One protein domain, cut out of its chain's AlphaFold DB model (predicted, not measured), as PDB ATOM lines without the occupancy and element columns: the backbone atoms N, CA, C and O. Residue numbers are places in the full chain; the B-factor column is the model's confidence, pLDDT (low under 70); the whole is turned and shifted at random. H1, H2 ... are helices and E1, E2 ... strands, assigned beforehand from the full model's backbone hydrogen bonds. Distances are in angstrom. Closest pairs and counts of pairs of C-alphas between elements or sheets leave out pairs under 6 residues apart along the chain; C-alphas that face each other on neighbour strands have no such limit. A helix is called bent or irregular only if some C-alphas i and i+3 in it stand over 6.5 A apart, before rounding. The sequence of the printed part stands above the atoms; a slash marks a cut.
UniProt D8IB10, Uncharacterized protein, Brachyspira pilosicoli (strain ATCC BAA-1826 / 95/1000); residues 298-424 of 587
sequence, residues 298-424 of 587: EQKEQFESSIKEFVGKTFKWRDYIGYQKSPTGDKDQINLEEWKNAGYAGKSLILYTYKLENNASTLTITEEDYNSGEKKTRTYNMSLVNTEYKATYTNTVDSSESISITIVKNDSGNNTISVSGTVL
ATOM      1  N   GLU A 298      56.927  -0.411  43.510       94.88
ATOM      2  CA  GLU A 298      57.729  -1.464  42.880       94.88
ATOM      3  C   GLU A 298      57.258  -1.745  41.448       94.88
ATOM      4  O   GLU A 298      58.069  -1.793  40.521       94.88
ATOM      5  N   GLN A 299      55.942  -1.874  41.247       93.75
ATOM      6  CA  GLN A 299      55.353  -2.051  39.917       93.75
ATOM      7  C   GLN A 299      55.643  -0.846  39.020       93.75
ATOM      8  O   GLN A 299      55.990  -1.001  37.849       93.75
ATOM      9  N   LYS A 300      55.554   0.365  39.580       95.38
ATOM     10  CA  LYS A 300      55.861   1.602  38.868       95.38
ATOM     11  C   LYS A 300      57.308   1.638  38.383       95.38
ATOM     12  O   LYS A 300      57.544   1.902  37.206       95.38
ATOM     13  N   GLU A 301      58.264   1.330  39.258       96.06
ATOM     14  CA  GLU A 301      59.682   1.272  38.896       96.06
ATOM     15  C   GLU A 301      59.945   0.217  37.810       96.06
ATOM     16  O   GLU A 301      60.670   0.475  36.843       96.06
ATOM     17  N   GLN A 302      59.307  -0.952  37.919       96.44
ATOM     18  CA  GLN A 302      59.431  -2.018  36.929       96.44
ATOM     19  C   GLN A 302      58.892  -1.602  35.553       96.44
ATOM     20  O   GLN A 302      59.572  -1.826  34.544       96.44
ATOM     21  N   PHE A 303      57.717  -0.966  35.498       95.69
ATOM     22  CA  PHE A 303      57.153  -0.455  34.249       95.69
ATOM     23  C   PHE A 303      58.063   0.607  33.626       95.69
ATOM     24  O   PHE A 303      58.462   0.477  32.469       95.69
ATOM     25  N   GLU A 304      58.445   1.629  34.401       95.88
ATOM     26  CA  GLU A 304      59.285   2.742  33.942       95.88
ATOM     27  C   GLU A 304      60.675   2.285  33.474       95.88
ATOM     28  O   GLU A 304      61.287   2.916  32.609       95.88
ATOM     29  N   SER A 305      61.198   1.195  34.041       96.19
ATOM     30  CA  SER A 305      62.431   0.557  33.578       96.19
ATOM     31  C   SER A 305      62.219  -0.181  32.254       96.19
ATOM     32  O   SER A 305      62.957   0.045  31.295       96.19
ATOM     33  N   SER A 306      61.175  -1.010  32.176       96.75
ATOM     34  CA  SER A 306      60.912  -1.887  31.028       96.75
ATOM     35  C   SER A 306      60.521  -1.102  29.772       96.75
ATOM     36  O   SER A 306      61.005  -1.384  28.679       96.75
ATOM     37  N   ILE A 307      59.701  -0.057  29.915       97.06
ATOM     38  CA  ILE A 307      59.200   0.729  28.779       97.06
ATOM     39  C   ILE A 307      60.315   1.502  28.046       97.06
ATOM     40  O   ILE A 307      60.178   1.838  26.866       97.06
ATOM     41  N   LYS A 308      61.455   1.758  28.710       95.88
ATOM     42  CA  LYS A 308      62.600   2.474  28.119       95.88
ATOM     43  C   LYS A 308      63.238   1.730  26.952       95.88
ATOM     44  O   LYS A 308      63.827   2.384  26.096       95.88
ATOM     45  N   GLU A 309      63.094   0.406  26.878       95.62
ATOM     46  CA  GLU A 309      63.580  -0.403  25.750       95.62
ATOM     47  C   GLU A 309      62.990   0.058  24.404       95.62
ATOM     48  O   GLU A 309      63.621  -0.064  23.352       95.62
ATOM     49  N   PHE A 310      61.786   0.630  24.431       96.19
ATOM     50  CA  PHE A 310      61.060   1.042  23.233       96.19
ATOM     51  C   PHE A 310      61.287   2.515  22.857       96.19
ATOM     52  O   PHE A 310      60.810   2.969  21.815       96.19
ATOM     53  N   VAL A 311      62.035   3.272  23.668       95.88
ATOM     54  CA  VAL A 311      62.368   4.676  23.387       95.88
ATOM     55  C   VAL A 311      63.310   4.762  22.190       95.88
ATOM     56  O   VAL A 311      64.291   4.031  22.090       95.88
ATOM     57  N   GLY A 312      63.015   5.676  21.263       89.62
ATOM     58  CA  GLY A 312      63.784   5.844  20.025       89.62
ATOM     59  C   GLY A 312      63.434   4.844  18.916       89.62
ATOM     60  O   GLY A 312      63.832   5.061  17.768       89.62
ATOM     61  N   LYS A 313      62.639   3.804  19.206       94.88
ATOM     62  CA  LYS A 313      62.023   2.969  18.168       94.88
ATOM     63  C   LYS A 313      60.899   3.740  17.470       94.88
ATOM     64  O   LYS A 313      60.290   4.650  18.032       94.88
ATOM     65  N   THR A 314      60.642   3.388  16.213       95.50
ATOM     66  CA  THR A 314      59.510   3.911  15.440       95.50
ATOM     67  C   THR A 314      58.638   2.745  15.029       95.50
ATOM     68  O   THR A 314      59.087   1.887  14.276       95.50
ATOM     69  N   PHE A 315      57.394   2.745  15.489       97.12
ATOM     70  CA  PHE A 315      56.421   1.735  15.106       97.12
ATOM     71  C   PHE A 315      55.478   2.315  14.066       97.12
ATOM     72  O   PHE A 315      55.010   3.446  14.210       97.12
ATOM     73  N   LYS A 316      55.204   1.543  13.019       96.56
ATOM     74  CA  LYS A 316      54.210   1.885  12.006       96.56
ATOM     75  C   LYS A 316      53.061   0.901  12.083       96.56
ATOM     76  O   LYS A 316      53.268  -0.261  12.413       96.56
ATOM     77  N   TRP A 317      51.870   1.372  11.758       95.44
ATOM     78  CA  TRP A 317      50.693   0.526  11.680       95.44
ATOM     79  C   TRP A 317      49.701   1.099  10.677       95.44
ATOM     80  O   TRP A 317      49.552   2.315  10.553       95.44
ATOM     81  N   ARG A 318      49.018   0.216   9.957       93.44
ATOM     82  CA  ARG A 318      47.902   0.554   9.080       93.44
ATOM     83  C   ARG A 318      46.801  -0.452   9.337       93.44
ATOM     84  O   ARG A 318      47.071  -1.650   9.429       93.44
ATOM     85  N   ASP A 319      45.582   0.051   9.419       90.06
ATOM     86  CA  ASP A 319      44.425  -0.780   9.683       90.06
ATOM     87  C   ASP A 319      44.006  -1.543   8.420       90.06
ATOM     88  O   ASP A 319      43.283  -1.031   7.567       90.06
ATOM     89  N   TYR A 320      44.501  -2.769   8.274       85.88
ATOM     90  CA  TYR A 320      44.095  -3.671   7.196       85.88
ATOM     91  C   TYR A 320      42.834  -4.472   7.546       85.88
ATOM     92  O   TYR A 320      42.535  -5.454   6.864       85.88
ATOM     93  N   ILE A 321      42.088  -4.076   8.587       76.69
ATOM     94  CA  ILE A 321      40.861  -4.756   8.990       76.69
ATOM     95  C   ILE A 321      39.880  -4.834   7.808       76.69
ATOM     96  O   ILE A 321      39.590  -3.844   7.137       76.69
ATOM     97  N   GLY A 322      39.424  -6.050   7.490       76.50
ATOM     98  CA  GLY A 322      38.582  -6.322   6.324       76.50
ATOM     99  C   GLY A 322      39.328  -6.736   5.056       76.50
ATOM    100  O   GLY A 322      38.691  -7.211   4.112       76.50
ATOM    101  N   TYR A 323      40.656  -6.635   5.005       81.44
ATOM    102  CA  TYR A 323      41.423  -7.278   3.943       81.44
ATOM    103  C   TYR A 323      41.404  -8.796   4.135       81.44
ATOM    104  O   TYR A 323      42.083  -9.350   4.996       81.44
ATOM    105  N   GLN A 324      40.629  -9.489   3.307       72.44
ATOM    106  CA  GLN A 324      40.588 -10.945   3.323       72.44
ATOM    107  C   GLN A 324      41.755 -11.496   2.505       72.44
ATOM    108  O   GLN A 324      41.669 -11.656   1.286       72.44
ATOM    109  N   LYS A 325      42.874 -11.765   3.183       62.34
ATOM    110  CA  LYS A 325      43.975 -12.542   2.608       62.34
ATOM    111  C   LYS A 325      43.557 -14.008   2.575       62.34
ATOM    112  O   LYS A 325      43.209 -14.557   3.613       62.34
ATOM    113  N   SER A 326      43.655 -14.657   1.418       53.00
ATOM    114  CA  SER A 326      43.614 -16.120   1.375       53.00
ATOM    115  C   SER A 326      44.973 -16.686   1.812       53.00
ATOM    116  O   SER A 326      45.977 -16.390   1.154       53.00
ATOM    117  N   PRO A 327      45.050 -17.477   2.899       39.22
ATOM    118  CA  PRO A 327      46.284 -18.151   3.302       39.22
ATOM    119  C   PRO A 327      46.589 -19.371   2.423       39.22
ATOM    120  O   PRO A 327      47.754 -19.716   2.245       39.22
ATOM    121  N   THR A 328      45.553 -20.014   1.873       41.88
ATOM    122  CA  THR A 328      45.654 -21.249   1.078       41.88
ATOM    123  C   THR A 328      45.910 -20.981  -0.405       41.88
ATOM    124  O   THR A 328      46.252 -21.894  -1.150       41.88
ATOM    125  N   GLY A 329      45.773 -19.723  -0.839       51.69
ATOM    126  CA  GLY A 329      45.788 -19.335  -2.250       51.69
ATOM    127  C   GLY A 329      44.410 -19.407  -2.915       51.69
ATOM    128  O   GLY A 329      44.240 -18.830  -3.991       51.69
ATOM    129  N   ASP A 330      43.418 -20.021  -2.262       54.94
ATOM    130  CA  ASP A 330      42.030 -20.077  -2.727       54.94
ATOM    131  C   ASP A 330      41.350 -18.721  -2.514       54.94
ATOM    132  O   ASP A 330      41.154 -18.269  -1.386       54.94
ATOM    133  N   LYS A 331      41.042 -18.014  -3.602       65.62
ATOM    134  CA  LYS A 331      40.477 -16.661  -3.552       65.62
ATOM    135  C   LYS A 331      38.952 -16.708  -3.688       65.62
ATOM    136  O   LYS A 331      38.424 -16.469  -4.778       65.62
ATOM    137  N   ASP A 332      38.255 -16.980  -2.591       71.75
ATOM    138  CA  ASP A 332      36.789 -17.021  -2.569       71.75
ATOM    139  C   ASP A 332      36.139 -15.653  -2.826       71.75
ATOM    140  O   ASP A 332      36.742 -14.586  -2.659       71.75
ATOM    141  N   GLN A 333      34.877 -15.689  -3.257       84.81
ATOM    142  CA  GLN A 333      34.057 -14.490  -3.388       84.81
ATOM    143  C   GLN A 333      33.706 -13.942  -1.998       84.81
ATOM    144  O   GLN A 333      33.183 -14.660  -1.149       84.81
ATOM    145  N   ILE A 334      33.936 -12.648  -1.790       84.62
ATOM    146  CA  ILE A 334      33.602 -11.956  -0.545       84.62
ATOM    147  C   ILE A 334      32.079 -11.836  -0.427       84.62
ATOM    148  O   ILE A 334      31.393 -11.469  -1.390       84.62
ATOM    149  N   ASN A 335      31.545 -12.064   0.775       85.31
ATOM    150  CA  ASN A 335      30.198 -11.617   1.116       85.31
ATOM    151  C   ASN A 335      30.201 -10.089   1.285       85.31
ATOM    152  O   ASN A 335      30.507  -9.562   2.356       85.31
ATOM    153  N   LEU A 336      29.911  -9.376   0.194       88.00
ATOM    154  CA  LEU A 336      30.032  -7.919   0.142       88.00
ATOM    155  C   LEU A 336      29.118  -7.203   1.148       88.00
ATOM    156  O   LEU A 336      29.517  -6.183   1.696       88.00
ATOM    157  N   GLU A 337      27.923  -7.729   1.418       87.12
ATOM    158  CA  GLU A 337      26.998  -7.114   2.379       87.12
ATOM    159  C   GLU A 337      27.529  -7.212   3.809       87.12
ATOM    160  O   GLU A 337      27.539  -6.224   4.536       87.12
ATOM    161  N   GLU A 338      28.041  -8.377   4.211       79.50
ATOM    162  CA  GLU A 338      28.705  -8.528   5.512       79.50
ATOM    163  C   GLU A 338      29.938  -7.629   5.620       79.50
ATOM    164  O   GLU A 338      30.142  -6.985   6.646       79.50
ATOM    165  N   TRP A 339      30.723  -7.527   4.543       85.38
ATOM    166  CA  TRP A 339      31.903  -6.666   4.486       85.38
ATOM    167  C   TRP A 339      31.545  -5.176   4.622       85.38
ATOM    168  O   TRP A 339      32.201  -4.446   5.364       85.38
ATOM    169  N   LYS A 340      30.478  -4.718   3.955       85.69
ATOM    170  CA  LYS A 340      29.968  -3.341   4.075       85.69
ATOM    171  C   LYS A 340      29.417  -3.070   5.473       85.69
ATOM    172  O   LYS A 340      29.782  -2.068   6.086       85.69
ATOM    173  N   ASN A 341      28.602  -3.982   6.006       82.00
ATOM    174  CA  ASN A 341      28.035  -3.877   7.353       82.00
ATOM    175  C   ASN A 341      29.114  -3.864   8.448       82.00
ATOM    176  O   ASN A 341      28.887  -3.318   9.526       82.00
ATOM    177  N   ALA A 342      30.292  -4.420   8.160       75.88
ATOM    178  CA  ALA A 342      31.451  -4.362   9.040       75.88
ATOM    179  C   ALA A 342      32.160  -2.998   9.076       75.88
ATOM    180  O   ALA A 342      32.952  -2.745   9.982       75.88
ATOM    181  N   GLY A 343      31.887  -2.101   8.123       85.00
ATOM    182  CA  GLY A 343      32.461  -0.754   8.114       85.00
ATOM    183  C   GLY A 343      33.970  -0.717   7.840       85.00
ATOM    184  O   GLY A 343      34.670   0.160   8.349       85.00
ATOM    185  N   TYR A 344      34.478  -1.662   7.048       85.25
ATOM    186  CA  TYR A 344      35.901  -1.764   6.707       85.25
ATOM    187  C   TYR A 344      36.393  -0.681   5.737       85.25
ATOM    188  O   TYR A 344      37.586  -0.383   5.670       85.25
ATOM    189  N   ALA A 345      35.482  -0.065   4.986       87.94
ATOM    190  CA  ALA A 345      35.830   0.921   3.976       87.94
ATOM    191  C   ALA A 345      36.539   2.151   4.566       87.94
ATOM    192  O   ALA A 345      35.970   2.939   5.319       87.94
ATOM    193  N   GLY A 346      37.751   2.416   4.095       90.12
ATOM    194  CA  GLY A 346      38.587   3.560   4.450       90.12
ATOM    195  C   GLY A 346      39.497   3.341   5.651       90.12
ATOM    196  O   GLY A 346      40.279   4.239   5.954       90.12
ATOM    197  N   LYS A 347      39.418   2.193   6.331       89.00
ATOM    198  CA  LYS A 347      40.228   1.917   7.524       89.00
ATOM    199  C   LYS A 347      41.721   1.953   7.211       89.00
ATOM    200  O   LYS A 347      42.497   2.541   7.961       89.00
ATOM    201  N   SER A 348      42.108   1.461   6.037       92.50
ATOM    202  CA  SER A 348      43.511   1.387   5.642       92.50
ATOM    203  C   SER A 348      44.058   2.694   5.064       92.50
ATOM    204  O   SER A 348      45.219   2.735   4.676       92.50
ATOM    205  N   LEU A 349      43.287   3.786   4.993       92.38
ATOM    206  CA  LEU A 349      43.767   5.053   4.418       92.38
ATOM    207  C   LEU A 349      44.835   5.743   5.270       92.38
ATOM    208  O   LEU A 349      45.725   6.394   4.719       92.38
ATOM    209  N   ILE A 350      44.778   5.573   6.588       95.50
ATOM    210  CA  ILE A 350      45.672   6.257   7.521       95.50
ATOM    211  C   ILE A 350      46.863   5.363   7.862       95.50
ATOM    212  O   ILE A 350      46.695   4.219   8.287       95.50
ATOM    213  N   LEU A 351      48.074   5.892   7.679       96.31
ATOM    214  CA  LEU A 351      49.282   5.323   8.271       96.31
ATOM    215  C   LEU A 351      49.505   5.958   9.639       96.31
ATOM    216  O   LEU A 351      49.676   7.171   9.740       96.31
ATOM    217  N   TYR A 352      49.569   5.136  10.673       97.88
ATOM    218  CA  TYR A 352      49.906   5.566  12.020       97.88
ATOM    219  C   TYR A 352      51.398   5.356  12.263       97.88
ATOM    220  O   TYR A 352      51.965   4.322  11.906       97.88
ATOM    221  N   THR A 353      52.042   6.343  12.877       97.94
ATOM    222  CA  THR A 353      53.426   6.261  13.349       97.94
ATOM    223  C   THR A 353      53.485   6.603  14.832       97.94
ATOM    224  O   THR A 353      53.091   7.703  15.216       97.94
ATOM    225  N   TYR A 354      54.019   5.692  15.646       98.25
ATOM    226  CA  TYR A 354      54.126   5.815  17.101       98.25
ATOM    227  C   TYR A 354      55.587   5.966  17.514       98.25
ATOM    228  O   TYR A 354      56.459   5.233  17.029       98.25
ATOM    229  N   LYS A 355      55.854   6.904  18.426       97.50
ATOM    230  CA  LYS A 355      57.185   7.141  18.997       97.50
ATOM    231  C   LYS A 355      57.098   7.449  20.484       97.50
ATOM    232  O   LYS A 355      56.391   8.373  20.877       97.50
ATOM    233  N   LEU A 356      57.857   6.701  21.281       97.50
ATOM    234  CA  LEU A 356      58.097   7.006  22.688       97.50
ATOM    235  C   LEU A 356      59.326   7.906  22.819       97.50
ATOM    236  O   LEU A 356      60.407   7.597  22.309       97.50
ATOM    237  N   GLU A 357      59.150   9.015  23.523       94.62
ATOM    238  CA  GLU A 357      60.121  10.094  23.688       94.62
ATOM    239  C   GLU A 357      60.290  10.422  25.177       94.62
ATOM    240  O   GLU A 357      59.539   9.944  26.028       94.62
ATOM    241  N   ASN A 358      61.300  11.231  25.514       93.56
ATOM    242  CA  ASN A 358      61.515  11.734  26.876       93.56
ATOM    243  C   ASN A 358      61.546  10.621  27.941       93.56
ATOM    244  O   ASN A 358      60.815  10.672  28.930       93.56
ATOM    245  N   ASN A 359      62.372   9.589  27.730       91.88
ATOM    246  CA  ASN A 359      62.421   8.396  28.590       91.88
ATOM    247  C   ASN A 359      61.052   7.700  28.730       91.88
ATOM    248  O   ASN A 359      60.689   7.280  29.823       91.88
ATOM    249  N   ALA A 360      60.309   7.617  27.622       95.31
ATOM    250  CA  ALA A 360      58.955   7.072  27.504       95.31
ATOM    251  C   ALA A 360      57.849   7.867  28.212       95.31
ATOM    252  O   ALA A 360      56.696   7.471  28.142       95.31
ATOM    253  N   SER A 361      58.142   9.012  28.835       95.94
ATOM    254  CA  SER A 361      57.092   9.836  29.458       95.94
ATOM    255  C   SER A 361      56.140  10.485  28.446       95.94
ATOM    256  O   SER A 361      55.050  10.918  28.823       95.94
ATOM    257  N   THR A 362      56.523  10.528  27.167       97.31
ATOM    258  CA  THR A 362      55.724  11.095  26.081       97.31
ATOM    259  C   THR A 362      55.549  10.071  24.962       97.31
ATOM    260  O   THR A 362      56.528   9.491  24.494       97.31
ATOM    261  N   LEU A 363      54.313   9.891  24.500       98.00
ATOM    262  CA  LEU A 363      53.978   9.172  23.274       98.00
ATOM    263  C   LEU A 363      53.493  10.169  22.221       98.00
ATOM    264  O   LEU A 363      52.544  10.920  22.452       98.00
ATOM    265  N   THR A 364      54.097  10.120  21.042       97.88
ATOM    266  CA  THR A 364      53.650  10.868  19.868       97.88
ATOM    267  C   THR A 364      53.043   9.903  18.851       97.88
ATOM    268  O   THR A 364      53.698   8.943  18.437       97.88
ATOM    269  N   ILE A 365      51.804  10.170  18.431       97.94
ATOM    270  CA  ILE A 365      51.096   9.439  17.374       97.94
ATOM    271  C   ILE A 365      50.914  10.382  16.188       97.94
ATOM    272  O   ILE A 365      50.331  11.454  16.327       97.94
ATOM    273  N   THR A 366      51.424  10.002  15.019       98.12
ATOM    274  CA  THR A 366      51.220  10.740  13.765       98.12
ATOM    275  C   THR A 366      50.352   9.925  12.820       98.12
ATOM    276  O   THR A 366      50.729   8.820  12.444       98.12
ATOM    277  N   GLU A 367      49.212  10.490  12.448       97.69
ATOM    278  CA  GLU A 367      48.291  10.009  11.424       97.69
ATOM    279  C   GLU A 367      48.690  10.653  10.085       97.69
ATOM    280  O   GLU A 367      48.777  11.878  10.000       97.69
ATOM    281  N   GLU A 368      48.953   9.855   9.051       96.06
ATOM    282  CA  GLU A 368      49.234  10.325   7.688       96.06
ATOM    283  C   GLU A 368      48.180   9.779   6.721       96.06
ATOM    284  O   GLU A 368      48.080   8.564   6.523       96.06
ATOM    285  N   ASP A 369      47.391  10.674   6.124       91.75
ATOM    286  CA  ASP A 369      46.368  10.309   5.144       91.75
ATOM    287  C   ASP A 369      47.004  10.002   3.783       91.75
ATOM    288  O   ASP A 369      47.742  10.812   3.218       91.75
ATOM    289  N   TYR A 370      46.707   8.825   3.230       87.06
ATOM    290  CA  TYR A 370      47.275   8.388   1.955       87.06
ATOM    291  C   TYR A 370      46.889   9.287   0.765       87.06
ATOM    292  O   TYR A 370      47.691   9.515  -0.149       87.06
ATOM    293  N   ASN A 371      45.656   9.799   0.749       81.62
ATOM    294  CA  ASN A 371      45.118  10.550  -0.378       81.62
ATOM    295  C   ASN A 371      45.609  11.997  -0.382       81.62
ATOM    296  O   ASN A 371      46.034  12.478  -1.436       81.62
ATOM    297  N   SER A 372      45.596  12.691   0.756       84.50
ATOM    298  CA  SER A 372      46.032  14.089   0.852       84.50
ATOM    299  C   SER A 372      47.529  14.229   1.139       84.50
ATOM    300  O   SER A 372      48.144  15.191   0.678       84.50
ATOM    301  N   GLY A 373      48.136  13.259   1.832       85.81
ATOM    302  CA  GLY A 373      49.470  13.383   2.427       85.81
ATOM    303  C   GLY A 373      49.489  14.256   3.689       85.81
ATOM    304  O   GLY A 373      50.564  14.566   4.206       85.81
ATOM    305  N   GLU A 374      48.319  14.690   4.168       92.12
ATOM    306  CA  GLU A 374      48.183  15.485   5.384       92.12
ATOM    307  C   GLU A 374      48.619  14.671   6.602       92.12
ATOM    308  O   GLU A 374      48.332  13.477   6.709       92.12
ATOM    309  N   LYS A 375      49.320  15.338   7.524       96.31
ATOM    310  CA  LYS A 375      49.815  14.738   8.761       96.31
ATOM    311  C   LYS A 375      49.182  15.422   9.953       96.31
ATOM    312  O   LYS A 375      49.317  16.635  10.117       96.31
ATOM    313  N   LYS A 376      48.553  14.630  10.814       96.94
ATOM    314  CA  LYS A 376      48.021  15.069  12.100       96.94
ATOM    315  C   LYS A 376      48.791  14.375  13.209       96.94
ATOM    316  O   LYS A 376      48.820  13.151  13.279       96.94
ATOM    317  N   THR A 377      49.399  15.155  14.091       97.31
ATOM    318  CA  THR A 377      50.154  14.626  15.229       97.31
ATOM    319  C   THR A 377      49.409  14.903  16.527       97.31
ATOM    320  O   THR A 377      48.975  16.028  16.770       97.31
ATOM    321  N   ARG A 378      49.278  13.873  17.363       97.25
ATOM    322  CA  ARG A 378      48.789  13.959  18.741       97.25
ATOM    323  C   ARG A 378      49.902  13.549  19.691       97.25
ATOM    324  O   ARG A 378      50.666  12.627  19.403       97.25
ATOM    325  N   THR A 379      49.959  14.219  20.831       97.88
ATOM    326  CA  THR A 379      50.963  13.970  21.862       97.88
ATOM    327  C   THR A 379      50.261  13.666  23.170       97.88
ATOM    328  O   THR A 379      49.375  14.416  23.590       97.88
ATOM    329  N   TYR A 380      50.689  12.588  23.815       98.25
ATOM    330  CA  TYR A 380      50.161  12.112  25.081       98.25
ATOM    331  C   TYR A 380      51.290  12.023  26.103       98.25
ATOM    332  O   TYR A 380      52.387  11.567  25.783       98.25
ATOM    333  N   ASN A 381      51.010  12.427  27.337       98.00
ATOM    334  CA  ASN A 381      51.940  12.290  28.452       98.00
ATOM    335  C   ASN A 381      51.472  11.183  29.387       98.00
ATOM    336  O   ASN A 381      50.278  11.085  29.672       98.00
ATOM    337  N   MET A 382      52.417  10.391  29.889       97.19
ATOM    338  CA  MET A 382      52.144   9.380  30.902       97.19
ATOM    339  C   MET A 382      51.562  10.059  32.143       97.19
ATOM    340  O   MET A 382      52.219  10.892  32.769       97.19
ATOM    341  N   SER A 383      50.318   9.727  32.474       95.19
ATOM    342  CA  SER A 383      49.581  10.327  33.587       95.19
ATOM    343  C   SER A 383      49.463   9.387  34.779       95.19
ATOM    344  O   SER A 383      49.421   9.854  35.915       95.19
ATOM    345  N   LEU A 384      49.457   8.073  34.537       94.75
ATOM    346  CA  LEU A 384      49.309   7.060  35.575       94.75
ATOM    347  C   LEU A 384      49.991   5.759  35.157       94.75
ATOM    348  O   LEU A 384      49.739   5.266  34.062       94.75
ATOM    349  N   VAL A 385      50.805   5.167  36.032       96.12
ATOM    350  CA  VAL A 385      51.233   3.770  35.867       96.12
ATOM    351  C   VAL A 385      50.226   2.893  36.594       96.12
ATOM    352  O   VAL A 385      49.962   3.118  37.774       96.12
ATOM    353  N   ASN A 386      49.632   1.946  35.870       92.50
ATOM    354  CA  ASN A 386      48.539   1.116  36.364       92.50
ATOM    355  C   ASN A 386      49.028  -0.210  36.942       92.50
ATOM    356  O   ASN A 386      48.543  -0.650  37.976       92.50
ATOM    357  N   THR A 387      50.004  -0.832  36.281       91.31
ATOM    358  CA  THR A 387      50.658  -2.076  36.708       91.31
ATOM    359  C   THR A 387      52.113  -2.073  36.248       91.31
ATOM    360  O   THR A 387      52.546  -1.166  35.538       91.31
ATOM    361  N   GLU A 388      52.866  -3.125  36.561       92.38
ATOM    362  CA  GLU A 388      54.239  -3.321  36.087       92.38
ATOM    363  C   GLU A 388      54.381  -3.447  34.560       92.38
ATOM    364  O   GLU A 388      55.494  -3.404  34.034       92.38
ATOM    365  N   TYR A 389      53.268  -3.572  33.835       92.44
ATOM    366  CA  TYR A 389      53.232  -3.731  32.381       92.44
ATOM    367  C   TYR A 389      52.263  -2.770  31.677       92.44
ATOM    368  O   TYR A 389      52.180  -2.815  30.453       92.44
ATOM    369  N   LYS A 390      51.539  -1.897  32.388       93.94
ATOM    370  CA  LYS A 390      50.535  -0.999  31.795       93.94
ATOM    371  C   LYS A 390      50.588   0.403  32.392       93.94
ATOM    372  O   LYS A 390      50.641   0.563  33.610       93.94
ATOM    373  N   ALA A 391      50.454   1.416  31.541       96.00
ATOM    374  CA  ALA A 391      50.254   2.800  31.955       96.00
ATOM    375  C   ALA A 391      49.232   3.529  31.077       96.00
ATOM    376  O   ALA A 391      49.044   3.210  29.904       96.00
ATOM    377  N   THR A 392      48.602   4.544  31.656       95.50
ATOM    378  CA  THR A 392      47.684   5.471  30.999       95.50
ATOM    379  C   THR A 392      48.433   6.730  30.576       95.50
ATOM    380  O   THR A 392      49.228   7.296  31.331       95.50
ATOM    381  N   TYR A 393      48.159   7.174  29.354       97.00
ATOM    382  CA  TYR A 393      48.692   8.385  28.755       97.00
ATOM    383  C   TYR A 393      47.526   9.300  28.380       97.00
ATOM    384  O   TYR A 393      46.571   8.876  27.733       97.00
ATOM    385  N   THR A 394      47.604  10.566  28.774       97.31
ATOM    386  CA  THR A 394      46.549  11.560  28.540       97.31
ATOM    387  C   THR A 394      46.987  12.539  27.460       97.31
ATOM    388  O   THR A 394      48.140  12.982  27.454       97.31
ATOM    389  N   ASN A 395      46.082  12.877  26.542       97.06
ATOM    390  CA  ASN A 395      46.362  13.822  25.467       97.06
ATOM    391  C   ASN A 395      46.674  15.209  26.056       97.06
ATOM    392  O   ASN A 395      46.008  15.706  26.963       97.06
ATOM    393  N   THR A 396      47.726  15.830  25.535       96.25
ATOM    394  CA  THR A 396      48.227  17.140  25.977       96.25
ATOM    395  C   THR A 396      47.322  18.317  25.607       96.25
ATOM    396  O   THR A 396      47.434  19.380  26.215       96.25
ATOM    397  N   VAL A 397      46.440  18.142  24.621       95.38
ATOM    398  CA  VAL A 397      45.497  19.158  24.135       95.38
ATOM    399  C   VAL A 397      44.084  18.914  24.666       95.38
ATOM    400  O   VAL A 397      43.427  19.865  25.082       95.38
ATOM    401  N   ASP A 398      43.623  17.662  24.674       93.00
ATOM    402  CA  ASP A 398      42.303  17.273  25.184       93.00
ATOM    403  C   ASP A 398      42.446  16.302  26.359       93.00
ATOM    404  O   ASP A 398      42.573  15.095  26.180       93.00
ATOM    405  N   SER A 399      42.390  16.814  27.586       90.19
ATOM    406  CA  SER A 399      42.573  15.995  28.788       90.19
ATOM    407  C   SER A 399      41.481  14.939  29.017       90.19
ATOM    408  O   SER A 399      41.623  14.130  29.930       90.19
ATOM    409  N   SER A 400      40.380  14.968  28.253       91.38
ATOM    410  CA  SER A 400      39.354  13.917  28.287       91.38
ATOM    411  C   SER A 400      39.724  12.697  27.436       91.38
ATOM    412  O   SER A 400      39.171  11.617  27.637       91.38
ATOM    413  N   GLU A 401      40.687  12.845  26.523       93.88
ATOM    414  CA  GLU A 401      41.206  11.766  25.695       93.88
ATOM    415  C   GLU A 401      42.407  11.105  26.386       93.88
ATOM    416  O   GLU A 401      43.454  11.722  26.613       93.88
ATOM    417  N   SER A 402      42.274   9.818  26.695       93.88
ATOM    418  CA  SER A 402      43.349   8.993  27.239       93.88
ATOM    419  C   SER A 402      43.442   7.664  26.510       93.88
ATOM    420  O   SER A 402      42.431   7.127  26.066       93.88
ATOM    421  N   ILE A 403      44.652   7.126  26.453       95.56
ATOM    422  CA  ILE A 403      44.984   5.835  25.851       95.56
ATOM    423  C   ILE A 403      45.847   5.038  26.823       95.56
ATOM    424  O   ILE A 403      46.549   5.629  27.649       95.56
ATOM    425  N   SER A 404      45.841   3.712  26.725       94.88
ATOM    426  CA  SER A 404      46.822   2.897  27.441       94.88
ATOM    427  C   SER A 404      47.994   2.486  26.561       94.88
ATOM    428  O   SER A 404      47.862   2.273  25.355       94.88
ATOM    429  N   ILE A 405      49.154   2.349  27.200       96.94
ATOM    430  CA  ILE A 405      50.305   1.636  26.662       96.94
ATOM    431  C   ILE A 405      50.539   0.417  27.540       96.94
ATOM    432  O   ILE A 405      50.697   0.544  28.757       96.94
ATOM    433  N   THR A 406      50.577  -0.753  26.913       95.56
ATOM    434  CA  THR A 406      50.800  -2.036  27.585       95.56
ATOM    435  C   THR A 406      52.021  -2.724  26.984       95.56
ATOM    436  O   THR A 406      52.134  -2.806  25.765       95.56
ATOM    437  N   ILE A 407      52.935  -3.226  27.810       95.31
ATOM    438  CA  ILE A 407      54.040  -4.082  27.371       95.31
ATOM    439  C   ILE A 407      53.480  -5.493  27.190       95.31
ATOM    440  O   ILE A 407      52.960  -6.086  28.134       95.31
ATOM    441  N   VAL A 408      53.564  -6.011  25.970       93.00
ATOM    442  CA  VAL A 408      52.976  -7.294  25.555       93.00
ATOM    443  C   VAL A 408      53.970  -8.085  24.706       93.00
ATOM    444  O   VAL A 408      55.038  -7.581  24.356       93.00
ATOM    445  N   LYS A 409      53.624  -9.320  24.334       88.44
ATOM    446  CA  LYS A 409      54.384 -10.105  23.351       88.44
ATOM    447  C   LYS A 409      53.711 -10.071  21.984       88.44
ATOM    448  O   LYS A 409      52.501 -10.263  21.885       88.44
ATOM    449  N   ASN A 410      54.499  -9.864  20.933       85.69
ATOM    450  CA  ASN A 410      54.022 -10.001  19.558       85.69
ATOM    451  C   ASN A 410      53.894 -11.482  19.146       85.69
ATOM    452  O   ASN A 410      54.222 -12.394  19.907       85.69
ATOM    453  N   ASP A 411      53.461 -11.731  17.910       78.31
ATOM    454  CA  ASP A 411      53.295 -13.086  17.355       78.31
ATOM    455  C   ASP A 411      54.592 -13.907  17.301       78.31
ATOM    456  O   ASP A 411      54.543 -15.133  17.275       78.31
ATOM    457  N   SER A 412      55.754 -13.249  17.308       79.81
ATOM    458  CA  SER A 412      57.065 -13.912  17.353       79.81
ATOM    459  C   SER A 412      57.538 -14.206  18.782       79.81
ATOM    460  O   SER A 412      58.635 -14.727  18.967       79.81
ATOM    461  N   GLY A 413      56.744 -13.854  19.800       82.00
ATOM    462  CA  GLY A 413      57.098 -14.000  21.211       82.00
ATOM    463  C   GLY A 413      58.049 -12.922  21.743       82.00
ATOM    464  O   GLY A 413      58.488 -13.024  22.889       82.00
ATOM    465  N   ASN A 414      58.354 -11.891  20.948       88.56
ATOM    466  CA  ASN A 414      59.212 -10.781  21.353       88.56
ATOM    467  C   ASN A 414      58.402  -9.725  22.106       88.56
ATOM    468  O   ASN A 414      57.254  -9.446  21.749       88.56
ATOM    469  N   ASN A 415      59.019  -9.102  23.111       92.06
ATOM    470  CA  ASN A 415      58.408  -7.979  23.813       92.06
ATOM    471  C   ASN A 415      58.200  -6.802  22.853       92.06
ATOM    472  O   ASN A 415      59.076  -6.449  22.063       92.06
ATOM    473  N   THR A 416      57.034  -6.183  22.951       95.25
ATOM    474  CA  THR A 416      56.649  -4.984  22.216       95.25
ATOM    475  C   THR A 416      55.678  -4.160  23.060       95.25
ATOM    476  O   THR A 416      55.362  -4.512  24.198       95.25
ATOM    477  N   ILE A 417      55.188  -3.063  22.496       96.81
ATOM    478  CA  ILE A 417      54.117  -2.267  23.081       96.81
ATOM    479  C   ILE A 417      52.810  -2.472  22.318       96.81
ATOM    480  O   ILE A 417      52.789  -2.633  21.098       96.81
ATOM    481  N   SER A 418      51.714  -2.414  23.056       96.44
ATOM    482  CA  SER A 418      50.379  -2.194  22.534       96.44
ATOM    483  C   SER A 418      49.905  -0.805  22.920       96.44
ATOM    484  O   SER A 418      50.107  -0.387  24.061       96.44
ATOM    485  N   VAL A 419      49.274  -0.105  21.982       96.69
ATOM    486  CA  VAL A 419      48.638   1.193  22.221       96.69
ATOM    487  C   VAL A 419      47.136   1.022  22.036       96.69
ATOM    488  O   VAL A 419      46.683   0.765  20.923       96.69
ATOM    489  N   SER A 420      46.368   1.124  23.123       93.12
ATOM    490  CA  SER A 420      44.905   0.938  23.128       93.12
ATOM    491  C   SER A 420      44.418  -0.372  22.484       93.12
ATOM    492  O   SER A 420      43.348  -0.415  21.879       93.12
ATOM    493  N   GLY A 421      45.188  -1.457  22.608       90.75
ATOM    494  CA  GLY A 421      44.874  -2.755  22.000       90.75
ATOM    495  C   GLY A 421      45.579  -3.026  20.671       90.75
ATOM    496  O   GLY A 421      45.633  -4.172  20.228       90.75
ATOM    497  N   THR A 422      46.161  -2.009  20.035       92.38
ATOM    498  CA  THR A 422      46.951  -2.189  18.815       92.38
ATOM    499  C   THR A 422      48.362  -2.645  19.171       92.38
ATOM    500  O   THR A 422      49.218  -1.823  19.499       92.38
ATOM    501  N   VAL A 423      48.614  -3.954  19.079       93.19
ATOM    502  CA  VAL A 423      49.950  -4.542  19.263       93.19
ATOM    503  C   VAL A 423      50.860  -4.113  18.115       93.19
ATOM    504  O   VAL A 423      50.594  -4.409  16.949       93.19
ATOM    505  N   LEU A 424      51.933  -3.399  18.440       94.69
ATOM    506  CA  LEU A 424      52.845  -2.832  17.455       94.69
ATOM    507  C   LEU A 424      53.983  -3.803  17.131       94.69
ATOM    508  O   LEU A 424      54.455  -4.545  17.990       94.69
TER     509      LEU A 424
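AT A GLANCE: This is residues 298 to 424 of the 587 residues of an uncharacterized protein of Brachyspira pilosicoli (strain ATCC BAA-1826 / 95/1000) (UniProt D8IB10). One antiparallel sheet of seven strands curls and folds back on itself like a barrel left open between E1 and E7, with E1, E2 and E3 facing E5, E6 and E7 across the bent strand E4; helix H1 packs across E4, E5 and E6. From the far end of the body a long arm, the link after E1 with the small helix H2, reaches away from the sheet, and residues 325 to 331 stick out. The 127 printed residues run H1 E1 H2 E2 E3 E4 E5 E6 E7; the class is mixed, helices and strands. The whole is loose, with a radius of gyration of the C-alphas of 17.2 A and spans of 53 by 34 by 24 A.

HOW THE PARTS SIT: Look first at H1, residues 298 to 310, then at the sheet in its order: E1, 315 to 318; E2, 350 to 357; E3, 362 to 369; E4, 375 to 387; E5, 390 to 395; E6, 402 to 409; E7, 415 to 419. H1 is on the sheet at a height of 8.1 A, over E6 and only just over E4 and E5, with 3 of its C-alphas on each; it runs across the strands, at 71 degrees to E6 on the local plane. The closest C-alphas of H1 and E4 are those of Gln 299 and Thr 387, 5.7 A apart. Find N 317 and O 352, 3.0 A apart, between E1 and E2. E2 to E7 form a meander, each strand the antiparallel neighbour of the one before: see N 353 and O 366, 2.8 A; N 365 and O 378, 2.9 A; N 383 and O 392, 2.9 A; N 393 and O 403, 2.8 A; N 406 and O 418, 2.9 A. This is a folded sheet, one sheet bent back into two leaves, with E4 as the hinge, which bends by 68 degrees at residue 384. The edge strands E1 and E7 are apart. H2, residues 336 to 341, is not on the sheet. Every O i to N i+4 pair is within hydrogen-bond range in H2, and 6 of 9 in H1.

IN THESE COORDINATES: Find C-alpha 298 at (57.729, -1.464, 42.880); from there H1 runs 20.1 A to C-alpha 310. E1 measures 10.5 A, H2 8.5 A, E2 22.0 A and E3 22.9 A. E4 runs 32.6 A from C-alpha 375 at (49.815, 14.738, 8.761). E5 measures 16.6 A, E6 22.4 A, and E7 13.5 A, ending at C-alpha 419, (48.638, 1.193, 22.221).

THE WHOLE: The C-alphas farthest apart, of Glu 298 and Gln 333, are 53.6 A apart. The printed part has no cut, and the long link is E1 to H2, with 17 residues. Look there for the low confidence: residues 325 to 331 are under 70, while the mean pLDDT of the printed part is 90.0.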